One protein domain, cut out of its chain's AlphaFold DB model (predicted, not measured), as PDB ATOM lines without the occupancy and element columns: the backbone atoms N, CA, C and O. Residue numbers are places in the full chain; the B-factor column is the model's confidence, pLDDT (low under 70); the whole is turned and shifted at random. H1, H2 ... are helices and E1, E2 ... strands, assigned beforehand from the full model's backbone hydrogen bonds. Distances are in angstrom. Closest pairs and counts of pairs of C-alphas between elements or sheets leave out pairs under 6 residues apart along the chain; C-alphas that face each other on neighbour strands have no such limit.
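This is residues 3 to 124 of the 125 residues of an uncharacterized protein of Bacteroidales bacterium (UniProt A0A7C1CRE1). The helix H3 runs through the core, with H1, H2 and H4 packed round it and a small two-stranded sheet, E1 beside E2, beside it through E1. H5 lies away from this body at one end of the longest axis, touching no helix. The printed part has 122 residues, with two named strands and then five named helices along the chain; E1 and E2 are parallel. The class is mostly helix, though under half of the residues, 57, are in named elements. The whole is compact, with a radius of gyration of the C-alphas of 14.8 A and spans of 48, 35 and 25 A.

Begin at the sheet, where E1, residues 3 to 5, and E2, residues 19 to 22, are parallel neighbours at 22 degrees. Look for N 3 and O 19 at 2.8 A and N 5 and O 21 at 2.9 A, both within hydrogen-bond range. From E1 go to the hub, H3, residues 61 to 74: the closest C-alphas, of Ile 4 and Arg 68, are 6.5 A apart. H1, residues 32 to 38, touches H3 at 72 degrees, only just about perpendicular, with C-alphas 38 and 70 closest at 5.9 A. H2, residues 45 to 54, touches residues 62 to 64 of H3 alone, at a steep tilt of 65 degrees, opposite ways; C-alphas 48 and 63 are closest at 5.4 A. H4, residues 98 to 108, touches H3 the same way at a shallow tilt of 33 degrees, only just short of steep, with C-alphas 69 and 102 closest at 6.0 A. H5, residues 116 to 123, is apart from H3 and H4. Every O i to N i+4 pair is within hydrogen-bond range in H1, H2 and H4; H3 has 9 of 10 and H5 1 of 4, beside 3 of 5 O i to N i+3 pairs.

Find C-alpha 3 at (79.947, 109.670, 99.206), where E1 begins; it is 6.5 A long, and E2 10.1 A. H1 is 9.9 A and H2 14.1 A long. Find C-alpha 61 at (97.743, 113.758, 99.602); from there H3 runs 20.4 A to C-alpha 74. H4 is 15.5 A long. H5, 10.8 A, ends at C-alpha 123, (66.924, 130.257, 92.087).

The two C-alphas farthest apart, of Lys 53 and Glu 124, are 49.4 A from each other. The printed part has no cut. The links E1 to E2, 13 residues, and H3 to H4, 23 residues, are long; in the latter, residues 85 to 86 pair in parallel with residues 113 to 114. The mean pLDDT of the printed part is 92.4, and no printed residue is under 70.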
ATOM      1  N   VAL A   3      78.807 108.775  98.978       90.62
ATOM      2  CA  VAL A   3      79.947 109.670  99.206       90.62
ATOM      3  C   VAL A   3      81.226 108.872  99.058       90.62
ATOM      4  O   VAL A   3      81.356 107.813  99.663       90.62
ATOM      5  N   ILE A   4      82.191 109.403  98.312       94.06
ATOM      6  CA  ILE A   4      83.557 108.886  98.319       94.06
ATOM      7  C   ILE A   4      84.495 109.840  99.064       94.06
ATOM      8  O   ILE A   4      84.516 111.049  98.802       94.06
ATOM      9  N   THR A   5      85.263 109.311 100.016       94.62
ATOM     10  CA  THR A   5      86.238 110.068 100.809       94.62
ATOM     11  C   THR A   5      87.663 109.797 100.345       94.62
ATOM     12  O   THR A   5      87.964 108.709  99.860       94.62
ATOM     13  N   PRO A   6      88.581 110.768 100.501       93.69
ATOM     14  CA  PRO A   6      89.959 110.573 100.082       93.69
ATOM     15  C   PRO A   6      90.670 109.506 100.912       93.69
ATOM     16  O   PRO A   6      91.639 108.977 100.412       93.69
ATOM     17  N   TYR A   7      90.241 109.196 102.137       92.69
ATOM     18  CA  TYR A   7      90.786 108.135 102.997       92.69
ATOM     19  C   TYR A   7      89.783 107.780 104.110       92.69
ATOM     20  O   TYR A   7      88.788 108.495 104.318       92.69
ATOM     21  N   CYS A   8      90.035 106.683 104.820       91.44
ATOM     22  CA  CYS A   8      89.222 106.184 105.926       91.44
ATOM     23  C   CYS A   8      89.094 107.205 107.070       91.44
ATOM     24  O   CYS A   8      90.053 107.845 107.494       91.44
ATOM     25  N   GLY A   9      87.875 107.381 107.590       88.00
ATOM     26  CA  GLY A   9      87.597 108.286 108.714       88.00
ATOM     27  C   GLY A   9      87.550 109.785 108.374       88.00
ATOM     28  O   GLY A   9      87.222 110.594 109.249       88.00
ATOM     29  N   HIS A  10      87.805 110.182 107.121       90.31
ATOM     30  CA  HIS A  10      87.738 111.583 106.703       90.31
ATOM     31  C   HIS A  10      86.336 112.177 106.929       90.31
ATOM     32  O   HIS A  10      85.338 111.652 106.437       90.31
ATOM     33  N   ARG A  11      86.263 113.290 107.678       86.44
ATOM     34  CA  ARG A  11      85.019 114.022 108.006       86.44
ATOM     35  C   ARG A  11      83.893 113.149 108.588       86.44
ATOM     36  O   ARG A  11      82.724 113.504 108.483       86.44
ATOM     37  N   ARG A  12      84.219 112.047 109.277       85.56
ATOM     38  CA  ARG A  12      83.226 111.092 109.813       85.56
ATOM     39  C   ARG A  12      82.126 111.738 110.668       85.56
ATOM     40  O   ARG A  12      80.988 111.304 110.599       85.56
ATOM     41  N   LYS A  13      82.452 112.771 111.454       87.81
ATOM     42  CA  LYS A  13      81.491 113.454 112.342       87.81
ATOM     43  C   LYS A  13      80.468 114.328 111.605       87.81
ATOM     44  O   LYS A  13      79.405 114.581 112.148       87.81
ATOM     45  N   THR A  14      80.807 114.822 110.415       89.00
ATOM     46  CA  THR A  14      79.975 115.759 109.640       89.00
ATOM     47  C   THR A  14      79.452 115.151 108.342       89.00
ATOM     48  O   THR A  14      78.748 115.815 107.586       89.00
ATOM     49  N   ASN A  15      79.800 113.896 108.061       84.94
ATOM     50  CA  ASN A  15      79.341 113.185 106.884       84.94
ATOM     51  C   ASN A  15      77.903 112.690 107.092       84.94
ATOM     52  O   ASN A  15      77.641 111.886 107.980       84.94
ATOM     53  N   LEU A  16      76.992 113.172 106.247       86.94
ATOM     54  CA  LEU A  16      75.567 112.816 106.242       86.94
ATOM     55  C   LEU A  16      75.208 111.855 105.090       86.94
ATOM     56  O   LEU A  16      74.035 111.640 104.792       86.94
ATOM     57  N   GLY A  17      76.211 111.310 104.392       82.56
ATOM     58  CA  GLY A  17      76.021 110.356 103.305       82.56
ATOM     59  C   GLY A  17      75.483 109.015 103.802       82.56
ATOM     60  O   GLY A  17      75.983 108.468 104.780       82.56
ATOM     61  N   HIS A  18      74.500 108.458 103.092       83.31
ATOM     62  CA  HIS A  18      73.911 107.155 103.431       83.31
ATOM     63  C   HIS A  18      74.917 106.009 103.260       83.31
ATOM     64  O   HIS A  18      74.974 105.094 104.073       83.31
ATOM     65  N   GLN A  19      75.738 106.090 102.213       88.75
ATOM     66  CA  GLN A  19      76.818 105.149 101.951       88.75
ATOM     67  C   GLN A  19      78.100 105.939 101.739       88.75
ATOM     68  O   GLN A  19      78.133 106.857 100.919       88.75
ATOM     69  N   THR A  20      79.141 105.587 102.488       92.12
ATOM     70  CA  THR A  20      80.462 106.203 102.371       92.12
ATOM     71  C   THR A  20      81.472 105.146 101.965       92.12
ATOM     72  O   THR A  20      81.549 104.102 102.603       92.12
ATOM     73  N   ILE A  21      82.226 105.428 100.913       93.19
ATOM     74  CA  ILE A  21      83.287 104.579 100.374       93.19
ATOM     75  C   ILE A  21      84.587 105.358 100.562       93.19
ATOM     76  O   ILE A  21      84.661 106.515 100.150       93.19
ATOM     77  N   ALA A  22      85.606 104.792 101.204       94.38
ATOM     78  CA  ALA A  22      86.917 105.431 101.208       94.38
ATOM     79  C   ALA A  22      87.691 105.032  99.951       94.38
ATOM     80  O   ALA A  22      87.540 103.920  99.455       94.38
ATOM     81  N   LEU A  23      88.565 105.913  99.460       94.38
ATOM     82  CA  LEU A  23      89.521 105.548  98.410       94.38
ATOM     83  C   LEU A  23      90.407 104.363  98.837       94.38
ATOM     84  O   LEU A  23      90.776 103.565  97.990       94.38
ATOM     85  N   ASP A  24      90.686 104.216 100.139       92.56
ATOM     86  CA  ASP A  24      91.404 103.055 100.698       92.56
ATOM     87  C   ASP A  24      90.675 101.725 100.453       92.56
ATOM     88  O   ASP A  24      91.308 100.676 100.405       92.56
ATOM     89  N   ASP A  25      89.351 101.765 100.287       92.56
ATOM     90  CA  ASP A  25      88.531 100.584 100.020       92.56
ATOM     91  C   ASP A  25      88.406 100.291  98.514       92.56
ATOM     92  O   ASP A  25      87.713  99.341  98.136       92.56
ATOM     93  N   VAL A  26      88.991 101.117  97.642       92.56
ATOM     94  CA  VAL A  26      88.953 100.945  96.185       92.56
ATOM     95  C   VAL A  26      90.232 100.250  95.741       92.56
ATOM     96  O   VAL A  26      91.333 100.753  95.952       92.56
ATOM     97  N   ASP A  27      90.079  99.104  95.084       92.50
ATOM     98  CA  ASP A  27      91.205  98.375  94.514       92.50
ATOM     99  C   ASP A  27      91.639  99.010  93.187       92.50
ATOM    100  O   ASP A  27      91.249  98.583  92.100       92.50
ATOM    101  N   LEU A  28      92.444 100.070  93.290       91.56
ATOM    102  CA  LEU A  28      92.949 100.814  92.135       91.56
ATOM    103  C   LEU A  28      93.794  99.951  91.185       91.56
ATOM    104  O   LEU A  28      93.916 100.303  90.014       91.56
ATOM    105  N   ALA A  29      94.363  98.832  91.651       90.88
ATOM    106  CA  ALA A  29      95.130  97.932  90.792       90.88
ATOM    107  C   ALA A  29      94.240  97.227  89.754       90.88
ATOM    108  O   ALA A  29      94.707  96.911  88.662       90.88
ATOM    109  N   ASN A  30      92.958  97.038  90.078       92.62
ATOM    110  CA  ASN A  30      91.954  96.437  89.201       92.62
ATOM    111  C   ASN A  30      91.074  97.475  88.480       92.62
ATOM    112  O   ASN A  30      90.121  97.100  87.803       92.62
ATOM    113  N   GLU A  31      91.395  98.766  88.589       92.50
ATOM    114  CA  GLU A  31      90.628  99.871  87.998       92.50
ATOM    115  C   GLU A  31      91.552 100.817  87.186       92.50
ATOM    116  O   GLU A  31      91.686 102.006  87.508       92.50
ATOM    117  N   PRO A  32      92.235 100.322  86.129       93.62
ATOM    118  CA  PRO A  32      93.227 101.099  85.375       93.62
ATOM    119  C   PRO A  32      92.633 102.333  84.681       93.62
ATOM    120  O   PRO A  32      93.322 103.343  84.512       93.62
ATOM    121  N   ASP A  33      91.347 102.291  84.336       93.19
ATOM    122  CA  ASP A  33      90.645 103.408  83.703       93.19
ATOM    123  C   ASP A  33      90.578 104.625  84.633       93.19
ATOM    124  O   ASP A  33      90.795 105.758  84.196       93.19
ATOM    125  N   ILE A  34      90.387 104.416  85.941       95.44
ATOM    126  CA  ILE A  34      90.373 105.497  86.940       95.44
ATOM    127  C   ILE A  34      91.726 106.215  86.948       95.44
ATOM    128  O   ILE A  34      91.778 107.449  86.971       95.44
ATOM    129  N   ILE A  35      92.826 105.462  86.882       95.38
ATOM    130  CA  ILE A  35      94.182 106.016  86.806       95.38
ATOM    131  C   ILE A  35      94.341 106.807  85.503       95.38
ATOM    132  O   ILE A  35      94.713 107.982  85.549       95.38
ATOM    133  N   CYS A  36      93.974 106.218  84.361       95.00
ATOM    134  CA  CYS A  36      94.068 106.859  83.049       95.00
ATOM    135  C   CYS A  36      93.292 108.189  82.994       95.00
ATOM    136  O   CYS A  36      93.836 109.228  82.608       95.00
ATOM    137  N   HIS A  37      92.040 108.198  83.460       95.75
ATOM    138  CA  HIS A  37      91.211 109.401  83.511       95.75
ATOM    139  C   HIS A  37      91.740 110.449  84.497       95.75
ATOM    140  O   HIS A  37      91.587 111.654  84.262       95.75
ATOM    141  N   THR A  38      92.395 110.019  85.579       95.88
ATOM    142  CA  THR A  38      93.015 110.938  86.540       95.88
ATOM    143  C   THR A  38      94.286 111.566  85.962       95.88
ATOM    144  O   THR A  38      94.532 112.751  86.155       95.88
ATOM    145  N   GLN A  39      95.079 110.840  85.178       93.81
ATOM    146  CA  GLN A  39      96.309 111.346  84.555       93.81
ATOM    147  C   GLN A  39      96.046 112.207  83.304       93.81
ATOM    148  O   GLN A  39      96.817 112.220  82.348       93.81
ATOM    149  N   ASN A  40      94.953 112.975  83.297       85.19
ATOM    150  CA  ASN A  40      94.488 113.703  82.118       85.19
ATOM    151  C   ASN A  40      95.305 114.955  81.748       85.19
ATOM    152  O   ASN A  40      94.998 115.566  80.718       85.19
ATOM    153  N   SER A  41      96.316 115.322  82.546       82.69
ATOM    154  CA  SER A  41      97.250 116.421  82.283       82.69
ATOM    155  C   SER A  41      98.683 116.076  82.705       82.69
ATOM    156  O   SER A  41      98.913 115.291  83.630       82.69
ATOM    157  N   SER A  42      99.660 116.737  82.078       83.12
ATOM    158  CA  SER A  42     101.091 116.573  82.377       83.12
ATOM    159  C   SER A  42     101.480 116.989  83.798       83.12
ATOM    160  O   SER A  42     102.468 116.497  84.331       83.12
ATOM    161  N   SER A  43     100.706 117.873  84.433       86.25
ATOM    162  CA  SER A  43     100.932 118.293  85.820       86.25
ATOM    163  C   SER A  43     100.360 117.317  86.850       86.25
ATOM    164  O   SER A  43     100.811 117.313  87.995       86.25
ATOM    165  N   VAL A  44      99.375 116.499  86.468       90.88
ATOM    166  CA  VAL A  44      98.735 115.525  87.363       90.88
ATOM    167  C   VAL A  44      99.413 114.164  87.283       90.88
ATOM    168  O   VAL A  44      99.603 113.541  88.326       90.88
ATOM    169  N   ALA A  45      99.830 113.720  86.092       92.75
ATOM    170  CA  ALA A  45     100.420 112.392  85.911       92.75
ATOM    171  C   ALA A  45     101.560 112.069  86.905       92.75
ATOM    172  O   ALA A  45     101.446 111.050  87.591       92.75
ATOM    173  N   PRO A  46     102.553 112.960  87.133       92.44
ATOM    174  CA  PRO A  46     103.632 112.696  88.089       92.44
ATOM    175  C   PRO A  46     103.158 112.560  89.543       92.44
ATOM    176  O   PRO A  46     103.779 111.846  90.328       92.44
ATOM    177  N   LEU A  47     102.064 113.233  89.921       92.50
ATOM    178  CA  LEU A  47     101.492 113.129  91.268       92.50
ATOM    179  C   LEU A  47     100.866 111.753  91.489       92.50
ATOM    180  O   LEU A  47     101.028 111.170  92.559       92.50
ATOM    181  N   ILE A  48     100.160 111.245  90.476       94.62
ATOM    182  CA  ILE A  48      99.541 109.918  90.516       94.62
ATOM    183  C   ILE A  48     100.621 108.838  90.511       94.62
ATOM    184  O   ILE A  48     100.588 107.956  91.362       94.62
ATOM    185  N   ASP A  49     101.636 108.958  89.655       93.25
ATOM    186  CA  ASP A  49     102.761 108.017  89.634       93.25
ATOM    187  C   ASP A  49     103.516 108.003  90.968       93.25
ATOM    188  O   ASP A  49     103.889 106.944  91.472       93.25
ATOM    189  N   GLY A  50     103.734 109.183  91.560       92.81
ATOM    190  CA  GLY A  50     104.346 109.317  92.878       92.81
ATOM    191  C   GLY A  50     103.526 108.628  93.968       92.81
ATOM    192  O   GLY A  50     104.093 107.921  94.796       92.81
ATOM    193  N   PHE A  51     102.201 108.777  93.937       93.50
ATOM    194  CA  PHE A  51     101.290 108.088  94.851       93.50
ATOM    195  C   PHE A  51     101.328 106.566  94.678       93.50
ATOM    196  O   PHE A  51     101.473 105.853  95.666       93.50
ATOM    197  N   LEU A  52     101.285 106.066  93.441       91.38
ATOM    198  CA  LEU A  52     101.325 104.626  93.165       91.38
ATOM    199  C   LEU A  52     102.656 103.978  93.586       91.38
ATOM    200  O   LEU A  52     102.671 102.815  93.976       91.38
ATOM    201  N   LYS A  53     103.773 104.720  93.530       91.06
ATOM    202  CA  LYS A  53     105.106 104.220  93.917       91.06
ATOM    203  C   LYS A  53     105.404 104.348  95.408       91.06
ATOM    204  O   LYS A  53     105.966 103.433  95.998       91.06
ATOM    205  N   ALA A  54     105.114 105.511  95.990       87.56
ATOM    206  CA  ALA A  54     105.520 105.859  97.352       87.56
ATOM    207  C   ALA A  54     104.408 105.649  98.390       87.56
ATOM    208  O   ALA A  54     104.660 105.806  99.585       87.56
ATOM    209  N   GLY A  55     103.189 105.334  97.946       83.25
ATOM    210  CA  GLY A  55     102.022 105.198  98.805       83.25
ATOM    211  C   GLY A  55     101.631 106.509  99.489       83.25
ATOM    212  O   GLY A  55     101.848 107.618  98.980       83.25
ATOM    213  N   ASP A  56     101.032 106.373 100.667       79.81
ATOM    214  CA  ASP A  56     100.509 107.488 101.447       79.81
ATOM    215  C   ASP A  56     101.606 108.272 102.163       79.81
ATOM    216  O   ASP A  56     102.236 107.798 103.106       79.81
ATOM    217  N   ASN A  57     101.800 109.521 101.746       83.19
ATOM    218  CA  ASN A  57     102.663 110.471 102.430       83.19
ATOM    219  C   ASN A  57     102.167 111.912 102.223       83.19
ATOM    220  O   ASN A  57     101.252 112.181 101.442       83.19
ATOM    221  N   ALA A  58     102.784 112.863 102.928       79.94
ATOM    222  CA  ALA A  58     102.392 114.273 102.878       79.94
ATOM    223  C   ALA A  58     102.415 114.869 101.455       79.94
ATOM    224  O   ALA A  58     101.628 115.765 101.152       79.94
ATOM    225  N   LEU A  59     103.279 114.357 100.573       77.19
ATOM    226  CA  LEU A  59     103.433 114.833  99.198       77.19
ATOM    227  C   LEU A  59     102.376 114.239  98.254       77.19
ATOM    228  O   LEU A  59     102.055 114.848  97.234       77.19
ATOM    229  N   THR A  60     101.798 113.085  98.596       85.94
ATOM    230  CA  THR A  60     100.839 112.357  97.751       85.94
ATOM    231  C   THR A  60      99.378 112.605  98.130       85.94
ATOM    232  O   THR A  60      98.475 112.184  97.408       85.94
ATOM    233  N   VAL A  61      99.110 113.392  99.182       90.81
ATOM    234  CA  VAL A  61      97.743 113.758  99.602       90.81
ATOM    235  C   VAL A  61      96.927 114.304  98.431       90.81
ATOM    236  O   VAL A  61      95.797 113.876  98.219       90.81
ATOM    237  N   LYS A  62      97.499 115.203  97.619       91.94
ATOM    238  CA  LYS A  62      96.799 115.789  96.464       91.94
ATOM    239  C   LYS A  62      96.347 114.727  95.454       91.94
ATOM    240  O   LYS A  62      95.241 114.843  94.932       91.94
ATOM    241  N   ALA A  63      97.145 113.683  95.224       94.50
ATOM    242  CA  ALA A  63      96.790 112.588  94.320       94.50
ATOM    243  C   ALA A  63      95.511 111.873  94.774       94.50
ATOM    244  O   ALA A  63      94.622 111.639  93.960       94.50
ATOM    245  N   ARG A  64      95.352 111.630  96.082       94.50
ATOM    246  CA  ARG A  64      94.142 111.004  96.639       94.50
ATOM    247  C   ARG A  64      92.880 111.819  96.385       94.50
ATOM    248  O   ARG A  64      91.835 111.257  96.075       94.50
ATOM    249  N   TYR A  65      92.965 113.145  96.501       94.94
ATOM    250  CA  TYR A  65      91.830 114.022  96.200       94.94
ATOM    251  C   TYR A  65      91.459 113.967  94.713       94.94
ATOM    252  O   TYR A  65      90.275 113.877  94.399       94.94
ATOM    253  N   LEU A  66      92.453 113.948  93.819       95.81
ATOM    254  CA  LEU A  66      92.234 113.860  92.370       95.81
ATOM    255  C   LEU A  66      91.671 112.496  91.943       95.81
ATOM    256  O   LEU A  66      90.747 112.451  91.132       95.81
ATOM    257  N   LEU A  67      92.173 111.395  92.514       96.19
ATOM    258  CA  LEU A  67      91.636 110.047  92.295       96.19
ATOM    259  C   LEU A  67      90.187 109.967  92.772       96.19
ATOM    260  O   LEU A  67      89.298 109.628  91.999       96.19
ATOM    261  N   ARG A  68      89.929 110.380  94.017       95.69
ATOM    262  CA  ARG A  68      88.575 110.463  94.580       95.69
ATOM    263  C   ARG A  68      87.629 111.248  93.671       95.69
ATOM    264  O   ARG A  68      86.498 110.822  93.466       95.69
ATOM    265  N   ASP A  69      88.050 112.408  93.176       95.94
ATOM    266  CA  ASP A  69      87.194 113.238  92.327       95.94
ATOM    267  C   ASP A  69      86.954 112.626  90.950       95.94
ATOM    268  O   ASP A  69      85.839 112.703  90.447       95.94
ATOM    269  N   THR A  70      87.944 111.937  90.387       97.06
ATOM    270  CA  THR A  70      87.768 111.165  89.152       97.06
ATOM    271  C   THR A  70      86.739 110.052  89.352       97.06
ATOM    272  O   THR A  70      85.818 109.935  88.549       97.06
ATOM    273  N   ILE A  71      86.807 109.315  90.467       97.00
ATOM    274  CA  ILE A  71      85.841 108.254  90.806       97.00
ATOM    275  C   ILE A  71      84.414 108.795  90.943       97.00
ATOM    276  O   ILE A  71      83.470 108.123  90.546       97.00
ATOM    277  N   LYS A  72      84.220 110.020  91.451       95.75
ATOM    278  CA  LYS A  72      82.876 110.632  91.472       95.75
ATOM    279  C   LYS A  72      82.279 110.770  90.073       95.75
ATOM    280  O   LYS A  72      81.061 110.766  89.950       95.75
ATOM    281  N   VAL A  73      83.120 110.949  89.056       96.94
ATOM    282  CA  VAL A  73      82.690 111.138  87.670       96.94
ATOM    283  C   VAL A  73      82.505 109.793  86.977       96.94
ATOM    284  O   VAL A  73      81.421 109.525  86.471       96.94
ATOM    285  N   VAL A  74      83.540 108.950  86.972       96.25
ATOM    286  CA  VAL A  74      83.565 107.708  86.174       96.25
ATOM    287  C   VAL A  74      83.049 106.481  86.926       96.25
ATOM    288  O   VAL A  74      82.798 105.448  86.316       96.25
ATOM    289  N   GLY A  75      82.845 106.594  88.237       95.06
ATOM    290  CA  GLY A  75      82.440 105.481  89.084       95.06
ATOM    291  C   GLY A  75      83.578 104.501  89.395       95.06
ATOM    292  O   GLY A  75      84.754 104.762  89.154       95.06
ATOM    293  N   THR A  76      83.196 103.391  90.017       93.81
ATOM    294  CA  THR A  76      83.995 102.191  90.321       93.81
ATOM    295  C   THR A  76      83.011 101.044  90.590       93.81
ATOM    296  O   THR A  76      81.808 101.275  90.727       93.81
ATOM    297  N   SER A  77      83.481  99.810  90.764       90.38
ATOM    298  CA  SER A  77      82.663  98.666  91.215       90.38
ATOM    299  C   SER A  77      81.718  98.952  92.403       90.38
ATOM    300  O   SER A  77      80.669  98.321  92.531       90.38
ATOM    301  N   LYS A  78      82.060  99.914  93.273       89.44
ATOM    302  CA  LYS A  78      81.275 100.297  94.463       89.44
ATOM    303  C   LYS A  78      80.440 101.573  94.299       89.44
ATOM    304  O   LYS A  78      79.602 101.847  95.157       89.44
ATOM    305  N   LEU A  79      80.661 102.363  93.246       91.88
ATOM    306  CA  LEU A  79      80.027 103.668  93.040       91.88
ATOM    307  C   LEU A  79      79.620 103.833  91.578       91.88
ATOM    308  O   LEU A  79      80.454 103.739  90.687       91.88
ATOM    309  N   GLN A  80      78.350 104.135  91.335       92.00
ATOM    310  CA  GLN A  80      77.883 104.380  89.972       92.00
ATOM    311  C   GLN A  80      78.480 105.684  89.407       92.00
ATOM    312  O   GLN A  80      78.671 106.635  90.175       92.00
ATOM    313  N   PRO A  81      78.765 105.749  88.093       94.44
ATOM    314  CA  PRO A  81      79.226 106.973  87.445       94.44
ATOM    315  C   PRO A  81      78.196 108.099  87.570       94.44
ATOM    316  O   PRO A  81      76.988 107.866  87.677       94.44
ATOM    317  N   ALA A  82      78.673 109.340  87.522       96.12
ATOM    318  CA  ALA A  82      77.796 110.498  87.523       96.12
ATOM    319  C   ALA A  82      77.026 110.594  86.201       96.12
ATOM    320  O   ALA A  82      77.604 110.502  85.124       96.12
ATOM    321  N   THR A  83      75.725 110.866  86.276       96.75
ATOM    322  CA  THR A  83      74.907 111.207  85.100       96.75
ATOM    323  C   THR A  83      74.962 112.699  84.767       96.75
ATOM    324  O   THR A  83      74.683 113.100  83.641       96.75
ATOM    325  N   LEU A  84      75.281 113.526  85.763       96.88
ATOM    326  CA  LEU A  84      75.387 114.979  85.698       96.88
ATOM    327  C   LEU A  84      76.271 115.449  86.861       96.88
ATOM    328  O   LEU A  84      76.213 114.872  87.949       96.88
ATOM    329  N   ALA A  85      77.027 116.528  86.667       96.88
ATOM    330  CA  ALA A  85      77.756 117.198  87.743       96.88
ATOM    331  C   ALA A  85      77.319 118.662  87.938       96.88
ATOM    332  O   ALA A  85      76.968 119.369  86.996       96.88
ATOM    333  N   ILE A  86      77.366 119.136  89.183       96.88
ATOM    334  CA  ILE A  86      77.168 120.548  89.530       96.88
ATOM    335  C   ILE A  86      78.444 121.027  90.210       96.88
ATOM    336  O   ILE A  86      78.890 120.431  91.191       96.88
ATOM    337  N   PHE A  87      79.026 122.099  89.683       96.50
ATOM    338  CA  PHE A  87      80.265 122.681  90.170       96.50
ATOM    339  C   PHE A  87      80.045 124.085  90.733       96.50
ATOM    340  O   PHE A  87      79.206 124.864  90.269       96.50
ATOM    341  N   TYR A  88      80.855 124.399  91.737       94.69
ATOM    342  CA  TYR A  88      81.127 125.754  92.189       94.69
ATOM    343  C   TYR A  88      82.607 126.013  91.895       94.69
ATOM    344  O   TYR A  88      83.458 125.295  92.420       94.69
ATOM    345  N   ASP A  89      82.901 126.980  91.034       94.50
ATOM    346  CA  ASP A  89      84.237 127.272  90.510       94.50
ATOM    347  C   ASP A  89      84.530 128.785  90.547       94.50
ATOM    348  O   ASP A  89      83.641 129.620  90.758       94.50
ATOM    349  N   ASP A  90      85.794 129.151  90.339       93.31
ATOM    350  CA  ASP A  90      86.181 130.536  90.081       93.31
ATOM    351  C   ASP A  90      85.790 130.919  88.645       93.31
ATOM    352  O   ASP A  90      86.451 130.554  87.676       93.31
ATOM    353  N   LEU A  91      84.721 131.704  88.492       92.94
ATOM    354  CA  LEU A  91      84.241 132.124  87.174       92.94
ATOM    355  C   LEU A  91      85.178 133.105  86.445       92.94
ATOM    356  O   LEU A  91      84.990 133.305  85.241       92.94
ATOM    357  N   VAL A  92      86.154 133.710  87.135       93.56
ATOM    358  CA  VAL A  92      87.181 134.578  86.536       93.56
ATOM    359  C   VAL A  92      88.302 133.733  85.930       93.56
ATOM    360  O   VAL A  92      88.794 134.049  84.845       93.56
ATOM    361  N   LYS A  93      88.689 132.643  86.601       91.56
ATOM    362  CA  LYS A  93      89.723 131.698  86.144       91.56
ATOM    363  C   LYS A  93      89.227 130.249  86.210       91.56
ATOM    364  O   LYS A  93      89.794 129.439  86.953       91.56
ATOM    365  N   PRO A  94      88.209 129.904  85.405       91.06
ATOM    366  CA  PRO A  94      87.560 128.612  85.515       91.06
ATOM    367  C   PRO A  94      88.521 127.494  85.132       91.06
ATOM    368  O   PRO A  94      89.419 127.659  84.300       91.06
ATOM    369  N   LYS A  95      88.284 126.320  85.704       88.62
ATOM    370  CA  LYS A  95      88.981 125.076  85.388       88.62
ATOM    371  C   LYS A  95      90.486 125.060  85.692       88.62
ATOM    372  O   LYS A  95      91.220 124.271  85.092       88.62
ATOM    373  N   THR A  96      90.980 125.865  86.626       86.94
ATOM    374  CA  THR A  96      92.434 125.981  86.862       86.94
ATOM    375  C   THR A  96      92.994 125.052  87.946       86.94
ATOM    376  O   THR A  96      94.180 124.726  87.906       86.94
ATOM    377  N   ASP A  97      92.171 124.553  88.867       86.88
ATOM    378  CA  ASP A  97      92.613 123.799  90.047       86.88
ATOM    379  C   ASP A  97      92.053 122.354  90.102       86.88
ATOM    380  O   ASP A  97      91.884 121.700  89.066       86.88
ATOM    381  N   GLY A  98      91.816 121.814  91.307       89.94
ATOM    382  CA  GLY A  98      91.187 120.502  91.506       89.94
ATOM    383  C   GLY A  98      89.729 120.434  91.026       89.94
ATOM    384  O   GLY A  98      89.313 119.408  90.482       89.94
ATOM    385  N   THR A  99      88.970 121.528  91.134       92.69
ATOM    386  CA  THR A  99      87.640 121.635  90.514       92.69
ATOM    387  C   THR A  99      87.785 121.529  89.004       92.69
ATOM    388  O   THR A  99      87.132 120.701  88.367       92.69
ATOM    389  N   GLY A 100      88.749 122.259  88.442       94.00
ATOM    390  CA  GLY A 100      89.056 122.188  87.020       94.00
ATOM    391  C   GLY A 100      89.500 120.825  86.521       94.00
ATOM    392  O   GLY A 100      89.129 120.428  85.418       94.00
ATOM    393  N   HIS A 101      90.257 120.085  87.330       94.62
ATOM    394  CA  HIS A 101      90.569 118.684  87.049       94.62
ATOM    395  C   HIS A 101      89.296 117.867  86.869       94.62
ATOM    396  O   HIS A 101      89.128 117.222  85.838       94.62
ATOM    397  N   THR A 102      88.381 117.950  87.829       96.19
ATOM    398  CA  THR A 102      87.132 117.179  87.810       96.19
ATOM    399  C   THR A 102      86.247 117.564  86.623       96.19
ATOM    400  O   THR A 102      85.723 116.690  85.942       96.19
ATOM    401  N   MET A 103      86.151 118.859  86.305       96.19
ATOM    402  CA  MET A 103      85.420 119.340  85.125       96.19
ATOM    403  C   MET A 103      86.008 118.784  83.822       96.19
ATOM    404  O   MET A 103      85.255 118.334  82.964       96.19
ATOM    405  N   ARG A 104      87.341 118.732  83.681       95.56
ATOM    406  CA  ARG A 104      87.990 118.101  82.515       95.56
ATOM    407  C   ARG A 104      87.725 116.599  82.435       95.56
ATOM    408  O   ARG A 104      87.587 116.070  81.335       95.56
ATOM    409  N   VAL A 105      87.656 115.903  83.574       96.94
ATOM    410  CA  VAL A 105      87.251 114.486  83.602       96.94
ATOM    411  C   VAL A 105      85.819 114.345  83.084       96.94
ATOM    412  O   VAL A 105      85.579 113.467  82.258       96.94
ATOM    413  N   CYS A 106      84.892 115.218  83.496       97.50
ATOM    414  CA  CYS A 106      83.526 115.231  82.965       97.50
ATOM    415  C   CYS A 106      83.505 115.438  81.445       97.50
ATOM    416  O   CYS A 106      82.893 114.639  80.743       97.50
ATOM    417  N   GLU A 107      84.227 116.440  80.928       95.62
ATOM    418  CA  GLU A 107      84.310 116.720  79.484       95.62
ATOM    419  C   GLU A 107      84.794 115.508  78.685       95.62
ATOM    420  O   GLU A 107      84.171 115.130  77.695       95.62
ATOM    421  N   LYS A 108      85.885 114.873  79.130       95.38
ATOM    422  CA  LYS A 108      86.462 113.711  78.439       95.38
ATOM    423  C   LYS A 108      85.556 112.479  78.464       95.38
ATOM    424  O   LYS A 108      85.675 111.646  77.573       95.38
ATOM    425  N   ASN A 109      84.681 112.368  79.461       96.12
ATOM    426  CA  ASN A 109      83.764 111.239  79.628       96.12
ATOM    427  C   ASN A 109      82.330 111.554  79.174       96.12
ATOM    428  O   ASN A 109      81.427 110.759  79.412       96.12
ATOM    429  N   GLY A 110      82.099 112.711  78.544       96.50
ATOM    430  CA  GLY A 110      80.769 113.106  78.075       96.50
ATOM    431  C   GLY A 110      79.751 113.326  79.198       96.50
ATOM    432  O   GLY A 110      78.551 113.264  78.945       96.50
ATOM    433  N   ILE A 111      80.205 113.584  80.430       97.62
ATOM    434  CA  ILE A 111      79.316 113.858  81.562       97.62
ATOM    435  C   ILE A 111      78.917 115.337  81.518       97.62
ATOM    436  O   ILE A 111      79.789 116.203  81.657       97.62
ATOM    437  N   PRO A 112      77.622 115.664  81.340       97.75
ATOM    438  CA  PRO A 112      77.180 117.048  81.359       97.75
ATOM    439  C   PRO A 112      77.431 117.663  82.737       97.75
ATOM    440  O   PRO A 112      77.356 116.986  83.768       97.75
ATOM    441  N   TYR A 113      77.713 118.963  82.770       97.06
ATOM    442  CA  TYR A 113      77.871 119.670  84.029       97.06
ATOM    443  C   TYR A 113      77.407 121.123  83.966       97.06
ATOM    444  O   TYR A 113      77.402 121.749  82.906       97.06
ATOM    445  N   PHE A 114      77.052 121.665  85.130       97.19
ATOM    446  CA  PHE A 114      76.636 123.055  85.305       97.19
ATOM    447  C   PHE A 114      77.547 123.775  86.302       97.19
ATOM    448  O   PHE A 114      77.885 123.218  87.344       97.19
ATOM    449  N   ASP A 115      77.915 125.021  86.001       95.81
ATOM    450  CA  ASP A 115      78.577 125.943  86.933       95.81
ATOM    451  C   ASP A 115      77.588 127.015  87.434       95.81
ATOM    452  O   ASP A 115      76.417 127.036  87.026       95.81
ATOM    453  N   GLN A 116      78.049 127.917  88.310       95.56
ATOM    454  CA  GLN A 116      77.196 128.959  88.902       95.56
ATOM    455  C   GLN A 116      76.480 129.831  87.856       95.56
ATOM    456  O   GLN A 116      75.418 130.364  88.156       95.56
ATOM    457  N   ARG A 117      76.987 129.963  86.620       95.19
ATOM    458  CA  ARG A 117      76.341 130.772  85.565       95.19
ATOM    459  C   ARG A 117      75.014 130.175  85.107       95.19
ATOM    460  O   ARG A 117      74.179 130.899  84.561       95.19
ATOM    461  N   VAL A 118      74.841 128.867  85.287       95.69
ATOM    462  CA  VAL A 118      73.610 128.154  84.951       95.69
ATOM    463  C   VAL A 118      72.763 127.952  86.196       95.69
ATOM    464  O   VAL A 118      71.625 128.410  86.228       95.69
ATOM    465  N   TRP A 119      73.301 127.300  87.229       95.06
ATOM    466  CA  TRP A 119      72.453 126.836  88.326       95.06
ATOM    467  C   TRP A 119      72.037 127.939  89.305       95.06
ATOM    468  O   TRP A 119      71.010 127.782  89.960       95.06
ATOM    469  N   PHE A 120      72.730 129.087  89.372       95.38
ATOM    470  CA  PHE A 120      72.213 130.238  90.134       95.38
ATOM    471  C   PHE A 120      70.905 130.773  89.540       95.38
ATOM    472  O   PHE A 120      70.030 131.188  90.291       95.38
ATOM    473  N   LYS A 121      70.720 130.687  88.214       96.06
ATOM    474  CA  LYS A 121      69.474 131.115  87.555       96.06
ATOM    475  C   LYS A 121      68.280 130.240  87.925       96.06
ATOM    476  O   LYS A 121      67.144 130.664  87.782       96.06
ATOM    477  N   TRP A 122      68.510 129.022  88.419       94.69
ATOM    478  CA  TRP A 122      67.429 128.151  88.892       94.69
ATOM    479  C   TRP A 122      66.765 128.676  90.172       94.69
ATOM    480  O   TRP A 122      65.682 128.204  90.523       94.69
ATOM    481  N   LEU A 123      67.413 129.623  90.863       92.31
ATOM    482  CA  LEU A 123      66.924 130.257  92.087       92.31
ATOM    483  C   LEU A 123      66.076 131.511  91.822       92.31
ATOM    484  O   LEU A 123      65.407 131.973  92.738       92.31
ATOM    485  N   GLU A 124      66.096 132.063  90.606       91.06
ATOM    486  CA  GLU A 124      65.403 133.311  90.228       91.06
ATOM    487  C   GLU A 124      63.915 133.086  89.881       91.06
ATOM    488  O   GLU A 124      63.394 133.693  88.947       91.06
TER     489      GLU A 124